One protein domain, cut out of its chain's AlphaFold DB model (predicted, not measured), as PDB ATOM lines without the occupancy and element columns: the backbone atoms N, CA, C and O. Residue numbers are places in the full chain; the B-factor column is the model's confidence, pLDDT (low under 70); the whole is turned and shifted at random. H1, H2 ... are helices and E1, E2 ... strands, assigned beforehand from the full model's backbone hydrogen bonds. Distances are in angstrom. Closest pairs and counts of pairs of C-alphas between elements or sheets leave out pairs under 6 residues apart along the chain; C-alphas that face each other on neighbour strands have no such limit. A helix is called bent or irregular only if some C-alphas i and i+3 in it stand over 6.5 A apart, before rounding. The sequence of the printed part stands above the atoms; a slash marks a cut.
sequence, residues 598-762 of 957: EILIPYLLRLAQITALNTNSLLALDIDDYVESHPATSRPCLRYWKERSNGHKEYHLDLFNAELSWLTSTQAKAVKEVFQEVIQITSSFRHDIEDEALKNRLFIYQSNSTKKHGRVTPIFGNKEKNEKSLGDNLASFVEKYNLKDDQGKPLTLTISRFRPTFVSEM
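Overview. This is residues 598 to 762 of the 957 residues of the protein "Tyr recombinase domain-containing protein" of Acinetobacter sp. NIPH 899 (UniProt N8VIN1). Helix H1 makes the core, with the long helix H3 along one side of it and H6 along another, while H5 meets the first residues of H1 crosswise and short H2 packs on H1. Two small strand hairpins lie near the two ends of H3, E1 and E2 near its first residues and E3 and E4 near its last, and residues 704 to 709 stick out. The 165 printed residues hold six named helices and four named strands, in the order H1, H2, E1, E2, H3, H4, E3, E4, H5, H6; both two-stranded sheets are antiparallel, and the class is mostly helix. The whole is compact, with a radius of gyration of the C-alphas of 16.6 A and spans of 49 by 46 by 30 A.

Along the chain. E1 is residues 637 to 640 and E2 residues 649 to 652; E3 is residues 700 to 702 and E4 residues 712 to 714. H3, residues 667 to 686, is 26.6 A long, with a kink of 30 degrees near residue 680; it is irregular, C-alphas 681 and 684 being 7.1 A apart. H1, residues 598 to 611, is 20.6 A long and begins at C-alpha 598 (-0.124, 47.640, 39.606); it is only just irregular, with 6.9 A between C-alphas 599 and 602. H2 is residues 615 to 619 and H4 residues 692 to 696. H5, residues 721 to 736, is 22.9 A long. H6, residues 751 to 762, is 17.9 A long and ends at C-alpha 762 (22.324, 50.079, 20.458).

Arrangement. In the hairpin of E1 and E2, N 638 and O 651 are within hydrogen-bond range at 2.8 A. The closest C-alphas of E1 and H3, Cys 637 and Ala 668, are 7.7 A apart. H3 touches H1, the hub, at a shallow tilt of 26 degrees, opposite ways; their closest C-alphas, Tyr 603 and Val 674, are 6.0 A apart. H1 touches H6 with residues 605 to 611 alone, at a shallow tilt of 31 degrees, the same way, closest at C-alphas 609 and 754, 5.6 A. H1 touches H5 with residues 598 to 601 alone, about perpendicular at 90 degrees, closest at C-alphas 598 and 729, 6.0 A. H1 touches H2 with residues 604 to 608 alone, closest at C-alphas 608 and 618, 7.2 A. In the hairpin of E3 and E4, N 713 and O 701 are within hydrogen-bond range at 2.9 A. The closest C-alphas of H4 and E4, Leu 694 and Pro 714, are 6.8 A apart. H3 and H6 are apart. Every O i to N i+4 pair is within hydrogen-bond range in H2 and H4; elsewhere it is 8 of 10 in H1, 14 of 16 in H3, 11 of 12 in H5 and 6 of 8 in H6.

Size, cuts and confidence. The two C-alphas farthest apart, Asn 657 and Lys 707, are 49.3 A apart. The printed part has no cut. The links H2 to E1, E2 to H3 and H5 to H6 are long. Mean pLDDT of the printed part is 81.5; it is under 70 at residues 632 to 633, 643 to 647, 655 to 665, 706 to 707 and 717 to 724.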
ATOM      1  N   GLU A 598      -1.201  46.850  38.990       86.44
ATOM      2  CA  GLU A 598      -0.124  47.640  39.606       86.44
ATOM      3  C   GLU A 598       1.092  46.784  39.992       86.44
ATOM      4  O   GLU A 598       2.214  47.149  39.665       86.44
ATOM      5  N   ILE A 599       0.864  45.605  40.586       87.50
ATOM      6  CA  ILE A 599       1.931  44.668  40.987       87.50
ATOM      7  C   ILE A 599       2.677  44.106  39.764       87.50
ATOM      8  O   ILE A 599       3.859  43.788  39.836       87.50
ATOM      9  N   LEU A 600       2.002  43.990  38.617       90.81
ATOM     10  CA  LEU A 600       2.574  43.421  37.392       90.81
ATOM     11  C   LEU A 600       3.247  44.464  36.488       90.81
ATOM     12  O   LEU A 600       4.028  44.090  35.612       90.81
ATOM     13  N   ILE A 601       2.964  45.759  36.679       92.31
ATOM     14  CA  ILE A 601       3.578  46.850  35.909       92.31
ATOM     15  C   ILE A 601       5.112  46.794  35.922       92.31
ATOM     16  O   ILE A 601       5.675  46.820  34.826       92.31
ATOM     17  N   PRO A 602       5.817  46.693  37.066       93.62
ATOM     18  CA  PRO A 602       7.280  46.705  37.051       93.62
ATOM     19  C   PRO A 602       7.877  45.541  36.256       93.62
ATOM     20  O   PRO A 602       8.816  45.744  35.489       93.62
ATOM     21  N   TYR A 603       7.277  44.351  36.330       94.19
ATOM     22  CA  TYR A 603       7.670  43.190  35.526       94.19
ATOM     23  C   TYR A 603       7.458  43.409  34.027       94.19
ATOM     24  O   TYR A 603       8.325  43.098  33.210       94.19
ATOM     25  N   LEU A 604       6.317  43.991  33.656       94.12
ATOM     26  CA  LEU A 604       6.003  44.331  32.272       94.12
ATOM     27  C   LEU A 604       6.961  45.392  31.712       94.12
ATOM     28  O   LEU A 604       7.440  45.255  30.585       94.12
ATOM     29  N   LEU A 605       7.261  46.432  32.494       94.25
ATOM     30  CA  LEU A 605       8.220  47.471  32.123       94.25
ATOM     31  C   LEU A 605       9.639  46.905  32.020       94.25
ATOM     32  O   LEU A 605      10.340  47.219  31.059       94.25
ATOM     33  N   ARG A 606      10.035  46.012  32.938       93.31
ATOM     34  CA  ARG A 606      11.330  45.327  32.891       93.31
ATOM     35  C   ARG A 606      11.462  44.451  31.647       93.31
ATOM     36  O   ARG A 606      12.477  44.534  30.962       93.31
ATOM     37  N   LEU A 607      10.438  43.675  31.283       92.94
ATOM     38  CA  LEU A 607      10.461  42.904  30.032       92.94
ATOM     39  C   LEU A 607      10.508  43.806  28.795       92.94
ATOM     40  O   LEU A 607      11.255  43.519  27.859       92.94
ATOM     41  N   ALA A 608       9.758  44.911  28.782       92.38
ATOM     42  CA  ALA A 608       9.804  45.880  27.689       92.38
ATOM     43  C   ALA A 608      11.197  46.512  27.532       92.38
ATOM     44  O   ALA A 608      11.666  46.688  26.406       92.38
ATOM     45  N   GLN A 609      11.853  46.809  28.655       89.94
ATOM     46  CA  GLN A 609      13.214  47.328  28.729       89.94
ATOM     47  C   GLN A 609      14.238  46.358  28.145       89.94
ATOM     48  O   GLN A 609      15.028  46.770  27.304       89.94
ATOM     49  N   ILE A 610      14.220  45.088  28.554       87.69
ATOM     50  CA  ILE A 610      15.291  44.145  28.195       87.69
ATOM     51  C   ILE A 610      15.093  43.453  26.841       87.69
ATOM     52  O   ILE A 610      16.066  42.999  26.251       87.69
ATOM     53  N   THR A 611      13.856  43.372  26.334       87.31
ATOM     54  CA  THR A 611      13.549  42.668  25.070       87.31
ATOM     55  C   THR A 611      13.209  43.594  23.905       87.31
ATOM     56  O   THR A 611      13.171  43.156  22.756       87.31
ATOM     57  N   ALA A 612      12.876  44.862  24.176       87.12
ATOM     58  CA  ALA A 612      12.410  45.819  23.172       87.12
ATOM     59  C   ALA A 612      11.244  45.308  22.291       87.12
ATOM     60  O   ALA A 612      11.034  45.794  21.171       87.12
ATOM     61  N   LEU A 613      10.472  44.319  22.752       87.06
ATOM     62  CA  LEU A 613       9.358  43.757  21.995       87.06
ATOM     63  C   LEU A 613       8.213  44.764  21.826       87.06
ATOM     64  O   LEU A 613       8.057  45.730  22.571       87.06
ATOM     65  N   ASN A 614       7.377  44.542  20.811       84.94
ATOM     66  CA  ASN A 614       6.170  45.353  20.640       84.94
ATOM     67  C   ASN A 614       5.202  45.104  21.805       84.94
ATOM     68  O   ASN A 614       5.028  43.958  22.209       84.94
ATOM     69  N   THR A 615       4.486  46.143  22.250       85.69
ATOM     70  CA  THR A 615       3.531  46.070  23.371       85.69
ATOM     71  C   THR A 615       2.560  44.893  23.256       85.69
ATOM     72  O   THR A 615       2.437  44.112  24.190       85.69
ATOM     73  N   ASN A 616       1.921  44.702  22.098       83.44
ATOM     74  CA  ASN A 616       0.979  43.590  21.916       83.44
ATOM     75  C   ASN A 616       1.663  42.222  22.000       83.44
ATOM     76  O   ASN A 616       1.062  41.284  22.501       83.44
ATOM     77  N   SER A 617       2.904  42.106  21.520       86.56
ATOM     78  CA  SER A 617       3.663  40.857  21.606       86.56
ATOM     79  C   SER A 617       4.071  40.548  23.046       86.56
ATOM     80  O   SER A 617       3.981  39.397  23.436       86.56
ATOM     81  N   LEU A 618       4.445  41.563  23.835       89.38
ATOM     82  CA  LEU A 618       4.751  41.423  25.266       89.38
ATOM     83  C   LEU A 618       3.531  40.992  26.078       89.38
ATOM     84  O   LEU A 618       3.597  40.067  26.878       89.38
ATOM     85  N   LEU A 619       2.405  41.675  25.873       88.69
ATOM     86  CA  LEU A 619       1.186  41.406  26.629       88.69
ATOM     87  C   LEU A 619       0.559  40.051  26.258       88.69
ATOM     88  O   LEU A 619      -0.192  39.489  27.052       88.69
ATOM     89  N   ALA A 620       0.862  39.538  25.064       87.06
ATOM     90  CA  ALA A 620       0.402  38.245  24.577       87.06
ATOM     91  C   ALA A 620       1.340  37.080  24.928       87.06
ATOM     92  O   ALA A 620       1.111  35.998  24.408       87.06
ATOM     93  N   LEU A 621       2.368  37.254  25.762       90.75
ATOM     94  CA  LEU A 621       3.234  36.135  26.151       90.75
ATOM     95  C   LEU A 621       2.479  35.099  26.994       90.75
ATOM     96  O   LEU A 621       1.647  35.451  27.838       90.75
ATOM     97  N   ASP A 622       2.787  33.832  26.760       91.75
ATOM     98  CA  ASP A 622       2.397  32.676  27.561       91.75
ATOM     99  C   ASP A 622       3.542  32.258  28.497       91.75
ATOM    100  O   ASP A 622       4.679  32.710  28.366       91.75
ATOM    101  N   ILE A 623       3.254  31.420  29.490       92.00
ATOM    102  CA  ILE A 623       4.266  30.992  30.475       92.00
ATOM    103  C   ILE A 623       5.394  30.151  29.891       92.00
ATOM    104  O   ILE A 623       6.522  30.245  30.368       92.00
ATOM    105  N   ASP A 624       5.102  29.387  28.841       90.00
ATOM    106  CA  ASP A 624       6.052  28.472  28.202       90.00
ATOM    107  C   ASP A 624       6.817  29.140  27.045       90.00
ATOM    108  O   ASP A 624       7.568  28.487  26.316       90.00
ATOM    109  N   ASP A 625       6.623  30.449  26.846       91.62
ATOM    110  CA  ASP A 625       7.256  31.190  25.757       91.62
ATOM    111  C   ASP A 625       8.750  31.448  26.003       91.62
ATOM    112  O   ASP A 625       9.498  31.666  25.048       91.62
ATOM    113  N   TYR A 626       9.218  31.406  27.253       92.69
ATOM    114  CA  TYR A 626      10.648  31.455  27.551       92.69
ATOM    115  C   TYR A 626      11.269  30.058  27.453       92.69
ATOM    116  O   TYR A 626      10.904  29.144  28.189       92.69
ATOM    117  N   VAL A 627      12.253  29.908  26.568       87.88
ATOM    118  CA  VAL A 627      12.992  28.661  26.354       87.88
ATOM    119  C   VAL A 627      14.446  28.881  26.760       87.88
ATOM    120  O   VAL A 627      15.131  29.715  26.171       87.88
ATOM    121  N   GLU A 628      14.928  28.116  27.746       84.12
ATOM    122  CA  GLU A 628      16.307  28.233  28.258       84.12
ATOM    123  C   GLU A 628      17.366  27.932  27.194       84.12
ATOM    124  O   GLU A 628      18.419  28.566  27.168       84.12
ATOM    125  N   SER A 629      17.085  26.979  26.304       81.50
ATOM    126  CA  SER A 629      17.981  26.601  25.216       81.50
ATOM    127  C   SER A 629      17.183  26.136  24.002       81.50
ATOM    128  O   SER A 629      16.446  25.150  24.054       81.50
ATOM    129  N   HIS A 630      17.289  26.882  22.905       77.62
ATOM    130  CA  HIS A 630      16.617  26.563  21.654       77.62
ATOM    131  C   HIS A 630      17.270  25.343  20.977       77.62
ATOM    132  O   HIS A 630      18.486  25.366  20.777       77.62
ATOM    133  N   PRO A 631      16.510  24.327  20.521       70.19
ATOM    134  CA  PRO A 631      17.077  23.077  20.001       70.19
ATOM    135  C   PRO A 631      18.089  23.232  18.858       70.19
ATOM    136  O   PRO A 631      19.003  22.426  18.743       70.19
ATOM    137  N   ALA A 632      17.932  24.252  18.007       64.38
ATOM    138  CA  ALA A 632      18.808  24.454  16.848       64.38
ATOM    139  C   ALA A 632      20.004  25.380  17.111       64.38
ATOM    140  O   ALA A 632      20.985  25.325  16.378       64.38
ATOM    141  N   THR A 633      19.917  26.273  18.101       69.94
ATOM    142  CA  THR A 633      20.950  27.303  18.329       69.94
ATOM    143  C   THR A 633      21.622  27.180  19.688       69.94
ATOM    144  O   THR A 633      22.593  27.886  19.941       69.94
ATOM    145  N   SER A 634      21.104  26.318  20.568       71.06
ATOM    146  CA  SER A 634      21.519  26.146  21.963       71.06
ATOM    147  C   SER A 634      21.528  27.443  22.778       71.06
ATOM    148  O   SER A 634      22.209  27.547  23.796       71.06
ATOM    149  N   ARG A 635      20.787  28.460  22.315       73.00
ATOM    150  CA  ARG A 635      20.695  29.779  22.944       73.00
ATOM    151  C   ARG A 635      19.331  29.979  23.589       73.00
ATOM    152  O   ARG A 635      18.336  29.512  23.027       73.00
ATOM    153  N   PRO A 636      19.256  30.732  24.695       82.25
ATOM    154  CA  PRO A 636      17.983  31.136  25.264       82.25
ATOM    155  C   PRO A 636      17.189  31.968  24.254       82.25
ATOM    156  O   PRO A 636      17.733  32.827  23.552       82.25
ATOM    157  N   CYS A 637      15.891  31.708  24.153       85.62
ATOM    158  CA  CYS A 637      15.022  32.441  23.244       85.62
ATOM    159  C   CYS A 637      13.625  32.634  23.820       85.62
ATOM    160  O   CYS A 637      13.130  31.813  24.588       85.62
ATOM    161  N   LEU A 638      12.975  33.706  23.387       88.94
ATOM    162  CA  LEU A 638      11.585  33.991  23.683       88.94
ATOM    163  C   LEU A 638      10.730  33.741  22.437       88.94
ATOM    164  O   LEU A 638      10.961  34.331  21.378       88.94
ATOM    165  N   ARG A 639       9.727  32.882  22.559       88.69
ATOM    166  CA  ARG A 639       8.690  32.685  21.549       88.69
ATOM    167  C   ARG A 639       7.620  33.750  21.742       88.69
ATOM    168  O   ARG A 639       7.293  34.118  22.859       88.69
ATOM    169  N   TYR A 640       7.119  34.331  20.660       86.69
ATOM    170  CA  TYR A 640       6.085  35.358  20.763       86.69
ATOM    171  C   TYR A 640       5.182  35.383  19.536       86.69
ATOM    172  O   TYR A 640       5.557  34.989  18.427       86.69
ATOM    173  N   TRP A 641       3.970  35.904  19.718       79.00
ATOM    174  CA  TRP A 641       2.998  36.027  18.639       79.00
ATOM    175  C   TRP A 641       3.007  37.423  18.002       79.00
ATOM    176  O   TRP A 641       3.059  38.465  18.669       79.00
ATOM    177  N   LYS A 642       2.922  37.458  16.666       72.31
ATOM    178  CA  LYS A 642       2.794  38.691  15.878       72.31
ATOM    179  C   LYS A 642       1.666  38.551  14.861       72.31
ATOM    180  O   LYS A 642       1.868  38.104  13.733       72.31
ATOM    181  N   GLU A 643       0.486  39.020  15.256       64.94
ATOM    182  CA  GLU A 643      -0.781  38.864  14.522       64.94
ATOM    183  C   GLU A 643      -0.721  39.361  13.063       64.94
ATOM    184  O   GLU A 643      -1.319  38.776  12.168       64.94
ATOM    185  N   ARG A 644       0.076  40.402  12.786       60.28
ATOM    186  CA  ARG A 644       0.239  40.997  11.445       60.28
ATOM    187  C   ARG A 644       1.298  40.335  10.545       60.28
ATOM    188  O   ARG A 644       1.640  40.912   9.517       60.28
ATOM    189  N   SER A 645       1.927  39.229  10.954       52.12
ATOM    190  CA  SER A 645       3.119  38.668  10.278       52.12
ATOM    191  C   SER A 645       3.133  37.133  10.198       52.12
ATOM    192  O   SER A 645       4.188  36.522  10.381       52.12
ATOM    193  N   ASN A 646       1.972  36.533   9.906       52.28
ATOM    194  CA  ASN A 646       1.741  35.087   9.741       52.28
ATOM    195  C   ASN A 646       1.993  34.214  10.991       52.28
ATOM    196  O   ASN A 646       2.179  33.010  10.855       52.28
ATOM    197  N   GLY A 647       1.958  34.783  12.203       67.19
ATOM    198  CA  GLY A 647       2.030  34.006  13.451       67.19
ATOM    199  C   GLY A 647       3.439  33.860  14.037       67.19
ATOM    200  O   GLY A 647       4.283  34.727  13.794       67.19
ATOM    201  N   HIS A 648       3.627  32.824  14.868       74.75
ATOM    202  CA  HIS A 648       4.755  32.573  15.786       74.75
ATOM    203  C   HIS A 648       6.126  33.086  15.309       74.75
ATOM    204  O   HIS A 648       6.517  32.930  14.148       74.75
ATOM    205  N   LYS A 649       6.862  33.705  16.234       81.62
ATOM    206  CA  LYS A 649       8.221  34.220  16.052       81.62
ATOM    207  C   LYS A 649       9.100  33.803  17.222       81.62
ATOM    208  O   LYS A 649       8.600  33.595  18.323       81.62
ATOM    209  N   GLU A 650      10.398  33.746  16.966       83.31
ATOM    210  CA  GLU A 650      11.424  33.434  17.956       83.31
ATOM    211  C   GLU A 650      12.378  34.624  18.071       83.31
ATOM    212  O   GLU A 650      12.767  35.230  17.069       83.31
ATOM    213  N   TYR A 651      12.703  34.991  19.304       83.31
ATOM    214  CA  TYR A 651      13.595  36.086  19.652       83.31
ATOM    215  C   TYR A 651      14.749  35.524  20.477       83.31
ATOM    216  O   TYR A 651      14.595  35.257  21.668       83.31
ATOM    217  N   HIS A 652      15.894  35.288  19.836       80.94
ATOM    218  CA  HIS A 652      17.095  34.828  20.530       80.94
ATOM    219  C   HIS A 652      17.658  35.949  21.409       80.94
ATOM    220  O   HIS A 652      17.862  37.067  20.936       80.94
ATOM    221  N   LEU A 653      17.888  35.630  22.680       81.88
ATOM    222  CA  LEU A 653      18.421  36.553  23.679       81.88
ATOM    223  C   LEU A 653      19.951  36.585  23.602       81.88
ATOM    224  O   LEU A 653      20.566  35.632  23.118       81.88
ATOM    225  N   ASP A 654      20.551  37.685  24.069       74.44
ATOM    226  CA  ASP A 654      22.011  37.870  24.118       74.44
ATOM    227  C   ASP A 654      22.682  37.723  22.736       74.44
ATOM    228  O   ASP A 654      23.722  37.092  22.558       74.44
ATOM    229  N   LEU A 655      22.034  38.282  21.709       65.88
ATOM    230  CA  LEU A 655      22.473  38.133  20.321       65.88
ATOM    231  C   LEU A 655      23.719  38.968  19.976       65.88
ATOM    232  O   LEU A 655      24.432  38.622  19.038       65.88
ATOM    233  N   PHE A 656      23.971  40.044  20.721       63.25
ATOM    234  CA  PHE A 656      25.071  40.983  20.509       63.25
ATOM    235  C   PHE A 656      25.716  41.356  21.852       63.25
ATOM    236  O   PHE A 656      25.023  41.512  22.858       63.25
ATOM    237  N   ASN A 657      27.038  41.535  21.855       55.22
ATOM    238  CA  ASN A 657      27.788  42.010  23.018       55.22
ATOM    239  C   ASN A 657      27.791  43.544  23.016       55.22
ATOM    240  O   ASN A 657      28.671  44.158  22.419       55.22
ATOM    241  N   ALA A 658      26.797  44.167  23.651       53.34
ATOM    242  CA  ALA A 658      26.781  45.614  23.865       53.34
ATOM    243  C   ALA A 658      26.564  45.942  25.344       53.34
ATOM    244  O   ALA A 658      25.613  45.460  25.961       53.34
ATOM    245  N   GLU A 659      27.417  46.807  25.891       54.62
ATOM    246  CA  GLU A 659      27.203  47.423  27.201       54.62
ATOM    247  C   GLU A 659      26.093  48.477  27.068       54.62
ATOM    248  O   GLU A 659      26.312  49.599  26.606       54.62
ATOM    249  N   LEU A 660      24.863  48.085  27.406       59.97
ATOM    250  CA  LEU A 660      23.706  48.976  27.445       59.97
ATOM    251  C   LEU A 660      23.588  49.552  28.865       59.97
ATOM    252  O   LEU A 660      23.500  48.809  29.838       59.97
ATOM    253  N   SER A 661      23.568  50.880  28.994       55.59
ATOM    254  CA  SER A 661      23.685  51.622  30.263       55.59
ATOM    255  C   SER A 661      22.600  51.321  31.304       55.59
ATOM    256  O   SER A 661      22.806  51.562  32.490       55.59
ATOM    257  N   TRP A 662      21.455  50.785  30.880       61.72
ATOM    258  CA  TRP A 662      20.349  50.352  31.748       61.72
ATOM    259  C   TRP A 662      20.148  48.820  31.821       61.72
ATOM    260  O   TRP A 662      19.167  48.363  32.414       61.72
ATOM    261  N   LEU A 663      21.047  48.017  31.232       57.81
ATOM    262  CA  LEU A 663      21.083  46.556  31.377       57.81
ATOM    263  C   LEU A 663      22.237  46.153  32.300       57.81
ATOM    264  O   LEU A 663      23.393  46.108  31.903       57.81
ATOM    265  N   THR A 664      21.904  45.827  33.543       50.31
ATOM    266  CA  THR A 664      22.864  45.453  34.595       50.31
ATOM    267  C   THR A 664      23.272  43.971  34.573       50.31
ATOM    268  O   THR A 664      24.148  43.561  35.329       50.31
ATOM    269  N   SER A 665      22.629  43.142  33.741       59.94
ATOM    270  CA  SER A 665      22.820  41.682  33.655       59.94
ATOM    271  C   SER A 665      22.518  41.158  32.244       59.94
ATOM    272  O   SER A 665      21.945  41.884  31.429       59.94
ATOM    273  N   THR A 666      22.889  39.902  31.950       73.00
ATOM    274  CA  THR A 666      22.566  39.248  30.669       73.00
ATOM    275  C   THR A 666      21.053  39.207  30.441       73.00
ATOM    276  O   THR A 666      20.277  38.956  31.370       73.00
ATOM    277  N   GLN A 667      20.615  39.454  29.202       79.31
ATOM    278  CA  GLN A 667      19.194  39.549  28.856       79.31
ATOM    279  C   GLN A 667      18.472  38.251  29.209       79.31
ATOM    280  O   GLN A 667      17.384  38.297  29.782       79.31
ATOM    281  N   ALA A 668      19.085  37.094  28.937       82.62
ATOM    282  CA  ALA A 668      18.491  35.802  29.254       82.62
ATOM    283  C   ALA A 668      18.221  35.606  30.746       82.62
ATOM    284  O   ALA A 668      17.159  35.092  31.102       82.62
ATOM    285  N   LYS A 669      19.145  36.036  31.613       85.88
ATOM    286  CA  LYS A 669      18.986  35.923  33.066       85.88
ATOM    287  C   LYS A 669      17.837  36.805  33.553       85.88
ATOM    288  O   LYS A 669      16.943  36.314  34.235       85.88
ATOM    289  N   ALA A 670      17.813  38.068  33.131       88.06
ATOM    290  CA  ALA A 670      16.763  39.005  33.521       88.06
ATOM    291  C   ALA A 670      15.370  38.585  33.010       88.06
ATOM    292  O   ALA A 670      14.386  38.712  33.735       88.06
ATOM    293  N   VAL A 671      15.266  38.050  31.783       91.19
ATOM    294  CA  VAL A 671      13.995  37.518  31.254       91.19
ATOM    295  C   VAL A 671      13.527  36.317  32.081       91.19
ATOM    296  O   VAL A 671      12.358  36.273  32.464       91.19
ATOM    297  N   LYS A 672      14.430  35.376  32.391       92.62
ATOM    298  CA  LYS A 672      14.124  34.190  33.204       92.62
ATOM    299  C   LYS A 672      13.578  34.568  34.578       92.62
ATOM    300  O   LYS A 672      12.546  34.042  34.984       92.62
ATOM    301  N   GLU A 673      14.250  35.496  35.259       91.94
ATOM    302  CA  GLU A 673      13.841  35.995  36.576       91.94
ATOM    303  C   GLU A 673      12.430  36.592  36.528       91.94
ATOM    304  O   GLU A 673      11.575  36.205  37.322       91.94
ATOM    305  N   VAL A 674      12.131  37.453  35.546       93.88
ATOM    306  CA  VAL A 674      10.784  38.037  35.415       93.88
ATOM    307  C   VAL A 674       9.719  36.963  35.180       93.88
ATOM    308  O   VAL A 674       8.660  37.017  35.804       93.88
ATOM    309  N   PHE A 675       9.977  35.982  34.309       95.12
ATOM    310  CA  PHE A 675       9.032  34.887  34.067       95.12
ATOM    311  C   PHE A 675       8.753  34.094  35.347       95.12
ATOM    312  O   PHE A 675       7.591  33.887  35.698       95.12
ATOM    313  N   GLN A 676       9.803  33.695  36.069       93.94
ATOM    314  CA  GLN A 676       9.677  32.938  37.314       93.94
ATOM    315  C   GLN A 676       8.894  33.715  38.379       93.94
ATOM    316  O   GLN A 676       7.954  33.172  38.960       93.94
ATOM    317  N   GLU A 677       9.220  34.991  38.591       93.12
ATOM    318  CA  GLU A 677       8.555  35.829  39.590       93.12
ATOM    319  C   GLU A 677       7.074  36.071  39.247       93.12
ATOM    320  O   GLU A 677       6.208  35.925  40.110       93.12
ATOM    321  N   VAL A 678       6.740  36.361  37.982       93.19
ATOM    322  CA  VAL A 678       5.341  36.559  37.553       93.19
ATOM    323  C   VAL A 678       4.526  35.268  37.682       93.19
ATOM    324  O   VAL A 678       3.387  35.295  38.161       93.19
ATOM    325  N   ILE A 679       5.098  34.120  37.302       92.50
ATOM    326  CA  ILE A 679       4.456  32.810  37.481       92.50
ATOM    327  C   ILE A 679       4.204  32.547  38.967       92.50
ATOM    328  O   ILE A 679       3.105  32.136  39.343       92.50
ATOM    329  N   GLN A 680       5.181  32.836  39.828       89.44
ATOM    330  CA  GLN A 680       5.055  32.632  41.267       89.44
ATOM    331  C   GLN A 680       3.991  33.552  41.889       89.44
ATOM    332  O   GLN A 680       3.134  33.055  42.621       89.44
ATOM    333  N   ILE A 681       3.964  34.846  41.546       88.19
ATOM    334  CA  ILE A 681       2.942  35.809  42.009       88.19
ATOM    335  C   ILE A 681       1.534  35.346  41.624       88.19
ATOM    336  O   ILE A 681       0.597  35.417  42.421       88.19
ATOM    337  N   THR A 682       1.370  34.858  40.394       89.19
ATOM    338  CA  THR A 682       0.052  34.482  39.861       89.19
ATOM    339  C   THR A 682      -0.375  33.057  40.228       89.19
ATOM    340  O   THR A 682      -1.558  32.731  40.121       89.19
ATOM    341  N   SER A 683       0.542  32.220  40.727       86.56
ATOM    342  CA  SER A 683       0.321  30.793  41.024       86.56
ATOM    343  C   SER A 683      -0.891  30.514  41.924       86.56
ATOM    344  O   SER A 683      -1.617  29.542  41.699       86.56
ATOM    345  N   SER A 684      -1.146  31.395  42.898       79.00
ATOM    346  CA  SER A 684      -2.184  31.237  43.927       79.00
ATOM    347  C   SER A 684      -3.609  31.134  43.379       79.00
ATOM    348  O   SER A 684      -4.437  30.467  43.992       79.00
ATOM    349  N   PHE A 685      -3.893  31.759  42.234       83.12
ATOM    350  CA  PHE A 685      -5.216  31.746  41.598       83.12
ATOM    351  C   PHE A 685      -5.205  31.135  40.194       83.12
ATOM    352  O   PHE A 685      -6.261  30.975  39.590       83.12
ATOM    353  N   ARG A 686      -4.031  30.793  39.651       86.81
ATOM    354  CA  ARG A 686      -3.882  30.232  38.298       86.81
ATOM    355  C   ARG A 686      -4.495  28.840  38.164       86.81
ATOM    356  O   ARG A 686      -5.045  28.508  37.120       86.81
ATOM    357  N   HIS A 687      -4.417  28.051  39.235       80.69
ATOM    358  CA  HIS A 687      -4.980  26.702  39.311       80.69
ATOM    359  C   HIS A 687      -6.516  26.698  39.274       80.69
ATOM    360  O   HIS A 687      -7.103  25.732  38.800       80.69
ATOM    361  N   ASP A 688      -7.149  27.790  39.711       79.56
ATOM    362  CA  ASP A 688      -8.609  27.933  39.784       79.56
ATOM    363  C   ASP A 688      -9.233  28.420  38.455       79.56
ATOM    364  O   ASP A 688     -10.436  28.682  38.382       79.56
ATOM    365  N   ILE A 689      -8.430  28.594  37.395       86.69
ATOM    366  CA  ILE A 689      -8.884  29.083  36.085       86.69
ATOM    367  C   ILE A 689      -9.312  27.901  35.206       86.69
ATOM    368  O   ILE A 689      -8.488  27.062  34.854       86.69
ATOM    369  N   GLU A 690     -10.583  27.878  34.795       84.12
ATOM    370  CA  GLU A 690     -11.136  26.844  33.898       84.12
ATOM    371  C   GLU A 690     -10.697  27.006  32.427       84.12
ATOM    372  O   GLU A 690     -10.542  26.024  31.707       84.12
ATOM    373  N   ASP A 691     -10.520  28.244  31.957       84.62
ATOM    374  CA  ASP A 691     -10.113  28.538  30.577       84.62
ATOM    375  C   ASP A 691      -8.602  28.321  30.414       84.62
ATOM    376  O   ASP A 691      -7.810  29.156  30.846       84.62
ATOM    377  N   GLU A 692      -8.203  27.223  29.765       83.25
ATOM    378  CA  GLU A 692      -6.794  26.867  29.537       83.25
ATOM    379  C   GLU A 692      -6.010  27.939  28.751       83.25
ATOM    380  O   GLU A 692      -4.834  28.184  29.024       83.25
ATOM    381  N   ALA A 693      -6.650  28.651  27.816       80.88
ATOM    382  CA  ALA A 693      -5.980  29.701  27.051       80.88
ATOM    383  C   ALA A 693      -5.707  30.941  27.911       80.88
ATOM    384  O   ALA A 693      -4.666  31.578  27.754       80.88
ATOM    385  N   LEU A 694      -6.626  31.285  28.819       84.88
ATOM    386  CA  LEU A 694      -6.414  32.332  29.817       84.88
ATOM    387  C   LEU A 694      -5.402  31.889  30.871       84.88
ATOM    388  O   LEU A 694      -4.529  32.666  31.254       84.88
ATOM    389  N   LYS A 695      -5.535  30.644  31.323       87.56
ATOM    390  CA  LYS A 695      -4.667  30.033  32.310       87.56
ATOM    391  C   LYS A 695      -3.235  30.083  31.847       87.56
ATOM    392  O   LYS A 695      -2.437  30.406  32.691       87.56
ATOM    393  N   ASN A 696      -2.917  29.871  30.569       89.75
ATOM    394  CA  ASN A 696      -1.537  29.890  30.068       89.75
ATOM    395  C   ASN A 696      -0.923  31.286  29.865       89.75
ATOM    396  O   ASN A 696       0.305  31.381  29.830       89.75
ATOM    397  N   ARG A 697      -1.701  32.377  29.878       91.06
ATOM    398  CA  ARG A 697      -1.167  33.742  29.689       91.06
ATOM    399  C   ARG A 697      -0.241  34.169  30.824       91.06
ATOM    400  O   ARG A 697      -0.603  34.060  31.995       91.06
ATOM    401  N   LEU A 698       0.921  34.726  30.488       92.38
ATOM    402  CA  LEU A 698       1.908  35.196  31.463       92.38
ATOM    403  C   LEU A 698       1.339  36.322  32.339       92.38
ATOM    404  O   LEU A 698       1.391  36.258  33.563       92.38
ATOM    405  N   PHE A 699       0.741  37.338  31.712       91.88
ATOM    406  CA  PHE A 699       0.215  38.516  32.405       91.88
ATOM    407  C   PHE A 699      -1.294  38.427  32.658       91.88
ATOM    408  O   PHE A 699      -2.118  38.922  31.876       91.88
ATOM    409  N   ILE A 700      -1.648  37.844  33.801       90.75
ATOM    410  CA  ILE A 700      -3.020  37.743  34.313       90.75
ATOM    411  C   ILE A 700      -3.150  38.443  35.665       90.75
ATOM    412  O   ILE A 700      -2.265  38.349  36.506       90.75
ATOM    413  N   TYR A 701      -4.269  39.132  35.886       88.88
ATOM    414  CA  TYR A 701      -4.521  39.879  37.119       88.88
ATOM    415  C   TYR A 701      -5.950  39.669  37.625       88.88
ATOM    416  O   TYR A 701      -6.861  39.321  36.868       88.88
ATOM    417  N   GLN A 702      -6.161  39.934  38.910       86.75
ATOM    418  CA  GLN A 702      -7.466  39.944  39.558       86.75
ATOM    419  C   GLN A 702      -8.034  41.367  39.561       86.75
ATOM    420  O   GLN A 702      -7.401  42.323  40.013       86.75
ATOM    421  N   SER A 703      -9.248  41.541  39.035       81.94
ATOM    422  CA  SER A 703      -9.837  42.876  38.919       81.94
ATOM    423  C   SER A 703     -10.186  43.481  40.281       81.94
ATOM    424  O   SER A 703     -10.881  42.872  41.091       81.94
ATOM    425  N   ASN A 704      -9.802  44.746  40.471       74.12
ATOM    426  CA  ASN A 704     -10.181  45.566  41.626       74.12
ATOM    427  C   ASN A 704     -11.539  46.261  41.500       74.12
ATOM    428  O   ASN A 704     -12.002  46.907  42.439       74.12
ATOM    429  N   SER A 705     -12.209  46.140  40.353       71.56
ATOM    430  CA  SER A 705     -13.488  46.810  40.131       71.56
ATOM    431  C   SER A 705     -14.581  46.238  41.033       71.56
ATOM    432  O   SER A 705     -14.760  45.028  41.095       71.56
ATOM    433  N   THR A 706     -15.409  47.100  41.627       69.06
ATOM    434  CA  THR A 706     -16.568  46.693  42.444       69.06
ATOM    435  C   THR A 706     -17.502  45.705  41.739       69.06
ATOM    436  O   THR A 706     -18.057  44.824  42.384       69.06
ATOM    437  N   LYS A 707     -17.652  45.804  40.410       69.75
ATOM    438  CA  LYS A 707     -18.525  44.919  39.616       69.75
ATOM    439  C   LYS A 707     -17.896  43.573  39.247       69.75
ATOM    440  O   LYS A 707     -18.621  42.665  38.858       69.75
ATOM    441  N   LYS A 708     -16.566  43.466  39.264       73.62
ATOM    442  CA  LYS A 708     -15.813  42.288  38.792       73.62
ATOM    443  C   LYS A 708     -14.745  41.850  39.797       73.62
ATOM    444  O   LYS A 708     -13.751  41.257  39.401       73.62
ATOM    445  N   HIS A 709     -14.931  42.182  41.068       78.00
ATOM    446  CA  HIS A 709     -13.895  42.047  42.080       78.00
ATOM    447  C   HIS A 709     -13.390  40.600  42.175       78.00
ATOM    448  O   HIS A 709     -14.202  39.679  42.236       78.00
ATOM    449  N   GLY A 710     -12.071  40.407  42.134       75.12
ATOM    450  CA  GLY A 710     -11.436  39.085  42.193       75.12
ATOM    451  C   GLY A 710     -11.512  38.261  40.899       75.12
ATOM    452  O   GLY A 710     -10.898  37.203  40.822       75.12
ATOM    453  N   ARG A 711     -12.217  38.727  39.855       82.19
ATOM    454  CA  ARG A 711     -12.262  38.023  38.565       82.19
ATOM    455  C   ARG A 711     -10.910  38.117  37.867       82.19
ATOM    456  O   ARG A 711     -10.439  39.226  37.599       82.19
ATOM    457  N   VAL A 712     -10.356  36.965  37.501       86.44
ATOM    458  CA  VAL A 712      -9.115  36.869  36.728       86.44
ATOM    459  C   VAL A 712      -9.363  37.311  35.287       86.44
ATOM    460  O   VAL A 712     -10.357  36.935  34.663       86.44
ATOM    461  N   THR A 713      -8.508  38.190  34.777       84.25
ATOM    462  CA  THR A 713      -8.563  38.734  33.414       84.25
ATOM    463  C   THR A 713      -7.126  38.900  32.906       84.25
ATOM    464  O   THR A 713      -6.253  39.257  33.698       84.25
ATOM    465  N   PRO A 714      -6.843  38.662  31.615       84.88
ATOM    466  CA  PRO A 714      -5.523  38.943  31.069       84.88
ATOM    467  C   PRO A 714      -5.367  40.451  30.840       84.88
ATOM    468  O   PRO A 714      -6.351  41.154  30.581       84.88
ATOM    469  N   ILE A 715      -4.137  40.970  30.900       81.69
ATOM    470  CA  ILE A 715      -3.890  42.366  30.495       81.69
ATOM    471  C   ILE A 715      -4.187  42.516  28.991       81.69
ATOM    472  O   ILE A 715      -4.838  43.478  28.574       81.69
ATOM    473  N   PHE A 716      -3.799  41.517  28.188       71.44
ATOM    474  CA  PHE A 716      -4.138  41.406  26.769       71.44
ATOM    475  C   PHE A 716      -5.435  40.627  26.547       71.44
ATOM    476  O   PHE A 716      -5.492  39.430  26.809       71.44
ATOM    477  N   GLY A 717      -6.462  41.269  25.991       56.31
ATOM    478  CA  GLY A 717      -7.638  40.563  25.478       56.31
ATOM    479  C   GLY A 717      -8.980  41.027  26.044       56.31
ATOM    480  O   GLY A 717      -9.155  41.262  27.235       56.31
ATOM    481  N   ASN A 718      -9.947  41.097  25.126       43.72
ATOM    482  CA  ASN A 718     -11.380  41.352  25.286       43.72
ATOM    483  C   ASN A 718     -11.805  42.771  25.723       43.72
ATOM    484  O   ASN A 718     -12.293  43.004  26.831       43.72
ATOM    485  N   LYS A 719     -11.817  43.647  24.700       49.59
ATOM    486  CA  LYS A 719     -12.394  45.008  24.597       49.59
ATOM    487  C   LYS A 719     -11.460  46.137  25.044       49.59
ATOM    488  O   LYS A 719     -10.713  45.992  26.004       49.59
ATOM    489  N   GLU A 720     -11.628  47.294  24.397       44.94
ATOM    490  CA  GLU A 720     -10.990  48.616  24.615       44.94
ATOM    491  C   GLU A 720     -10.855  49.061  26.093       44.94
ATOM    492  O   GLU A 720     -10.158  50.014  26.417       44.94
ATOM    493  N   LYS A 721     -11.517  48.370  27.031       49.31
ATOM    494  CA  LYS A 721     -11.506  48.672  28.466       49.31
ATOM    495  C   LYS A 721     -10.186  48.328  29.165       49.31
ATOM    496  O   LYS A 721      -9.877  48.983  30.158       49.31
ATOM    497  N   ASN A 722      -9.428  47.342  28.683       58.56
ATOM    498  CA  ASN A 722      -8.175  46.940  29.340       58.56
ATOM    499  C   ASN A 722      -7.008  47.884  29.004       58.56
ATOM    500  O   ASN A 722      -6.157  48.118  29.858       58.56
ATOM    501  N   GLU A 723      -7.020  48.512  27.823       63.50
ATOM    502  CA  GLU A 723      -6.021  49.518  27.423       63.50
ATOM    503  C   GLU A 723      -6.064  50.750  28.328       63.50
ATOM    504  O   GLU A 723      -5.023  51.236  28.769       63.50
ATOM    505  N   LYS A 724      -7.273  51.205  28.686       69.25
ATOM    506  CA  LYS A 724      -7.444  52.308  29.635       69.25
ATOM    507  C   LYS A 724      -6.889  51.963  31.017       69.25
ATOM    508  O   LYS A 724      -6.166  52.763  31.593       69.25
ATOM    509  N   SER A 725      -7.170  50.756  31.519       75.12
ATOM    510  CA  SER A 725      -6.640  50.309  32.814       75.12
ATOM    511  C   SER A 725      -5.113  50.292  32.823       75.12
ATOM    512  O   SER A 725      -4.514  50.717  33.804       75.12
ATOM    513  N   LEU A 726      -4.473  49.819  31.750       82.81
ATOM    514  CA  LEU A 726      -3.016  49.831  31.634       82.81
ATOM    515  C   LEU A 726      -2.466  51.266  31.614       82.81
ATOM    516  O   LEU A 726      -1.518  51.558  32.338       82.81
ATOM    517  N   GLY A 727      -3.086  52.164  30.842       84.50
ATOM    518  CA  GLY A 727      -2.713  53.581  30.798       84.50
ATOM    519  C   GLY A 727      -2.828  54.278  32.157       84.50
ATOM    520  O   GLY A 727      -1.892  54.958  32.570       84.50
ATOM    521  N   ASP A 728      -3.927  54.046  32.880       84.75
ATOM    522  CA  ASP A 728      -4.152  54.614  34.214       84.75
ATOM    523  C   ASP A 728      -3.093  54.107  35.218       84.75
ATOM    524  O   ASP A 728      -2.539  54.898  35.976       84.75
ATOM    525  N   ASN A 729      -2.737  52.813  35.184       88.31
ATOM    526  CA  ASN A 729      -1.704  52.252  36.072       88.31
ATOM    527  C   ASN A 729      -0.295  52.774  35.737       88.31
ATOM    528  O   ASN A 729       0.496  53.012  36.645       88.31
ATOM    529  N   LEU A 730       0.022  52.994  34.456       90.94
ATOM    530  CA  LEU A 730       1.283  53.630  34.056       90.94
ATOM    531  C   LEU A 730       1.356  55.091  34.523       90.94
ATOM    532  O   LEU A 730       2.415  55.535  34.962       90.94
ATOM    533  N   ALA A 731       0.241  55.824  34.477       90.38
ATOM    534  CA  ALA A 731       0.168  57.182  35.013       90.38
ATOM    535  C   ALA A 731       0.349  57.201  36.540       90.38
ATOM    536  O   ALA A 731       1.119  58.010  37.052       90.38
ATOM    537  N   SER A 732      -0.281  56.266  37.262       89.62
ATOM    538  CA  SER A 732      -0.069  56.104  38.706       89.62
ATOM    539  C   SER A 732       1.376  55.735  39.048       89.62
ATOM    540  O   SER A 732       1.912  56.243  40.028       89.62
ATOM    541  N   PHE A 733       2.039  54.909  38.232       92.94
ATOM    542  CA  PHE A 733       3.462  54.599  38.397       92.94
ATOM    543  C   PHE A 733       4.340  55.855  38.246       92.94
ATOM    544  O   PHE A 733       5.221  56.100  39.069       92.94
ATOM    545  N   VAL A 734       4.062  56.698  37.244       93.81
ATOM    546  CA  VAL A 734       4.746  57.993  37.052       93.81
ATOM    547  C   VAL A 734       4.540  58.924  38.246       93.81
ATOM    548  O   VAL A 734       5.499  59.543  38.701       93.81
ATOM    549  N   GLU A 735       3.317  59.012  38.770       93.56
ATOM    550  CA  GLU A 735       2.988  59.846  39.930       93.56
ATOM    551  C   GLU A 735       3.680  59.347  41.208       93.56
ATOM    552  O   GLU A 735       4.310  60.135  41.913       93.56
ATOM    553  N   LYS A 736       3.641  58.032  41.460       91.69
ATOM    554  CA  LYS A 736       4.251  57.373  42.627       91.69
ATOM    555  C   LYS A 736       5.746  57.666  42.756       91.69
ATOM    556  O   LYS A 736       6.220  57.909  43.863       91.69
ATOM    557  N   TYR A 737       6.473  57.661  41.638       93.12
ATOM    558  CA  TYR A 737       7.915  57.925  41.603       93.12
ATOM    559  C   TYR A 737       8.271  59.352  41.166       93.12
ATOM    560  O   TYR A 737       9.451  59.678  41.064       93.12
ATOM    561  N   ASN A 738       7.273  60.218  40.941       92.88
ATOM    562  CA  ASN A 738       7.448  61.601  40.485       92.88
ATOM    563  C   ASN A 738       8.369  61.708  39.253       92.88
ATOM    564  O   ASN A 738       9.263  62.556  39.205       92.88
ATOM    565  N   LEU A 739       8.165  60.820  38.273       94.25
ATOM    566  CA  LEU A 739       8.996  60.757  37.070       94.25
ATOM    567  C   LEU A 739       8.749  61.986  36.197       94.25
ATOM    568  O   LEU A 739       7.602  62.292  35.848       94.25
ATOM    569  N   LYS A 740       9.828  62.669  35.812       93.00
ATOM    570  CA  LYS A 740       9.756  63.908  35.033       93.00
ATOM    571  C   LYS A 740      10.498  63.799  33.714       93.00
ATOM    572  O   LYS A 740      11.544  63.154  33.628       93.00
ATOM    573  N   ASP A 741       9.942  64.456  32.704       90.12
ATOM    574  CA  ASP A 741      10.620  64.692  31.435       90.12
ATOM    575  C   ASP A 741      11.740  65.737  31.582       90.12
ATOM    576  O   ASP A 741      11.906  66.377  32.628       90.12
ATOM    577  N   ASP A 742      12.508  65.938  30.512       84.81
ATOM    578  CA  ASP A 742      13.616  66.906  30.486       84.81
ATOM    579  C   ASP A 742      13.162  68.371  30.687       84.81
ATOM    580  O   ASP A 742      13.994  69.246  30.919       84.81
ATOM    581  N   GLN A 743      11.858  68.658  30.608       86.06
ATOM    582  CA  GLN A 743      11.258  69.980  30.827       86.06
ATOM    583  C   GLN A 743      10.618  70.110  32.221       86.06
ATOM    584  O   GLN A 743       9.962  71.111  32.518       86.06
ATOM    585  N   GLY A 744      10.787  69.104  33.085       84.75
ATOM    586  CA  GLY A 744      10.253  69.079  34.444       84.75
ATOM    587  C   GLY A 744       8.755  68.775  34.547       84.75
ATOM    588  O   GLY A 744       8.201  68.867  35.647       84.75
ATOM    589  N   LYS A 745       8.088  68.413  33.444       88.81
ATOM    590  CA  LYS A 745       6.681  67.985  33.424       88.81
ATOM    591  C   LYS A 745       6.569  66.482  33.717       88.81
ATOM    592  O   LYS A 745       7.558  65.766  33.572       88.81
ATOM    593  N   PRO A 746       5.384  65.976  34.113       89.00
ATOM    594  CA  PRO A 746       5.180  64.542  34.310       89.00
ATOM    595  C   PRO A 746       5.540  63.737  33.057       89.00
ATOM    596  O   PRO A 746       5.070  64.032  31.956       89.00
ATOM    597  N   LEU A 747       6.368  62.710  33.233       90.00
ATOM    598  CA  LEU A 747       6.869  61.888  32.140       90.00
ATOM    599  C   LEU A 747       5.729  61.127  31.445       90.00
ATOM    600  O   LEU A 747       4.975  60.386  32.073       90.00
ATOM    601  N   THR A 748       5.655  61.213  30.114       86.38
ATOM    602  CA  THR A 748       4.736  60.372  29.327       86.38
ATOM    603  C   THR A 748       5.313  58.961  29.164       86.38
ATOM    604  O   THR A 748       5.979  58.646  28.170       86.38
ATOM    605  N   LEU A 749       5.078  58.103  30.160       89.00
ATOM    606  CA  LEU A 749       5.536  56.714  30.172       89.00
ATOM    607  C   LEU A 749       4.597  55.819  29.350       89.00
ATOM    608  O   LEU A 749       3.448  55.585  29.711       89.00
ATOM    609  N   THR A 750       5.097  55.284  28.236       87.75
ATOM    610  CA  THR A 750       4.369  54.312  27.407       87.75
ATOM    611  C   THR A 750       5.284  53.156  27.020       87.75
ATOM    612  O   THR A 750       6.448  53.360  26.678       87.75
ATOM    613  N   ILE A 751       4.752  51.928  27.025       89.25
ATOM    614  CA  ILE A 751       5.524  50.712  26.698       89.25
ATOM    615  C   ILE A 751       6.131  50.803  25.285       89.25
ATOM    616  O   ILE A 751       7.250  50.357  25.044       89.25
ATOM    617  N   SER A 752       5.440  51.466  24.352       86.94
ATOM    618  CA  SER A 752       5.914  51.669  22.978       86.94
ATOM    619  C   SER A 752       7.191  52.503  22.860       86.94
ATOM    620  O   SER A 752       7.840  52.418  21.817       86.94
ATOM    621  N   ARG A 753       7.562  53.289  23.884       88.00
ATOM    622  CA  ARG A 753       8.804  54.082  23.916       88.00
ATOM    623  C   ARG A 753      10.033  53.267  24.333       88.00
ATOM    624  O   ARG A 753      11.144  53.667  23.997       88.00
ATOM    625  N   PHE A 754       9.882  52.099  24.966       90.44
ATOM    626  CA  PHE A 754      11.032  51.265  25.354       90.44
ATOM    627  C   PHE A 754      11.792  50.738  24.134       90.44
ATOM    628  O   PHE A 754      13.008  50.868  24.059       90.44
ATOM    629  N   ARG A 755      11.072  50.246  23.121       88.50
ATOM    630  CA  ARG A 755      11.667  49.754  21.870       88.50
ATOM    631  C   ARG A 755      12.552  50.783  21.141       88.50
ATOM    632  O   ARG A 755      13.696  50.449  20.848       88.50
ATOM    633  N   PRO A 756      12.094  52.014  20.842       86.69
ATOM    634  CA  PRO A 756      12.952  53.017  20.215       86.69
ATOM    635  C   PRO A 756      14.087  53.497  21.127       86.69
ATOM    636  O   PRO A 756      15.147  53.847  20.621       86.69
ATOM    637  N   THR A 757      13.897  53.475  22.450       87.50
ATOM    638  CA  THR A 757      14.962  53.778  23.422       87.50
ATOM    639  C   THR A 757      16.082  52.751  23.362       87.50
ATOM    640  O   THR A 757      17.245  53.117  23.250       87.50
ATOM    641  N   PHE A 758      15.725  51.469  23.353       87.00
ATOM    642  CA  PHE A 758      16.679  50.377  23.240       87.00
ATOM    643  C   PHE A 758      17.487  50.463  21.939       87.00
ATOM    644  O   PHE A 758      18.703  50.326  21.941       87.00
ATOM    645  N   VAL A 759      16.822  50.769  20.822       85.69
ATOM    646  CA  VAL A 759      17.490  50.949  19.524       85.69
ATOM    647  C   VAL A 759      18.412  52.167  19.511       85.69
ATOM    648  O   VAL A 759      19.504  52.079  18.958       85.69
ATOM    649  N   SER A 760      17.995  53.281  20.122       82.00
ATOM    650  CA  SER A 760      18.856  54.463  20.285       82.00
ATOM    651  C   SER A 760      20.160  54.097  20.979       82.00
ATOM    652  O   SER A 760      21.228  54.511  20.553       82.00
ATOM    653  N   GLU A 761      20.074  53.295  22.033       80.81
ATOM    654  CA  GLU A 761      21.237  52.911  22.816       80.81
ATOM    655  C   GLU A 761      22.134  51.911  22.083       80.81
ATOM    656  O   GLU A 761      23.349  52.059  22.108       80.81
ATOM    657  N   MET A 762      21.555  50.954  21.351       79.38
ATOM    658  CA  MET A 762      22.324  50.079  20.458       79.38
ATOM    659  C   MET A 762      23.126  50.883  19.427       79.38
ATOM    660  O   MET A 762      24.286  50.570  19.165       79.38
TER     661      MET A 762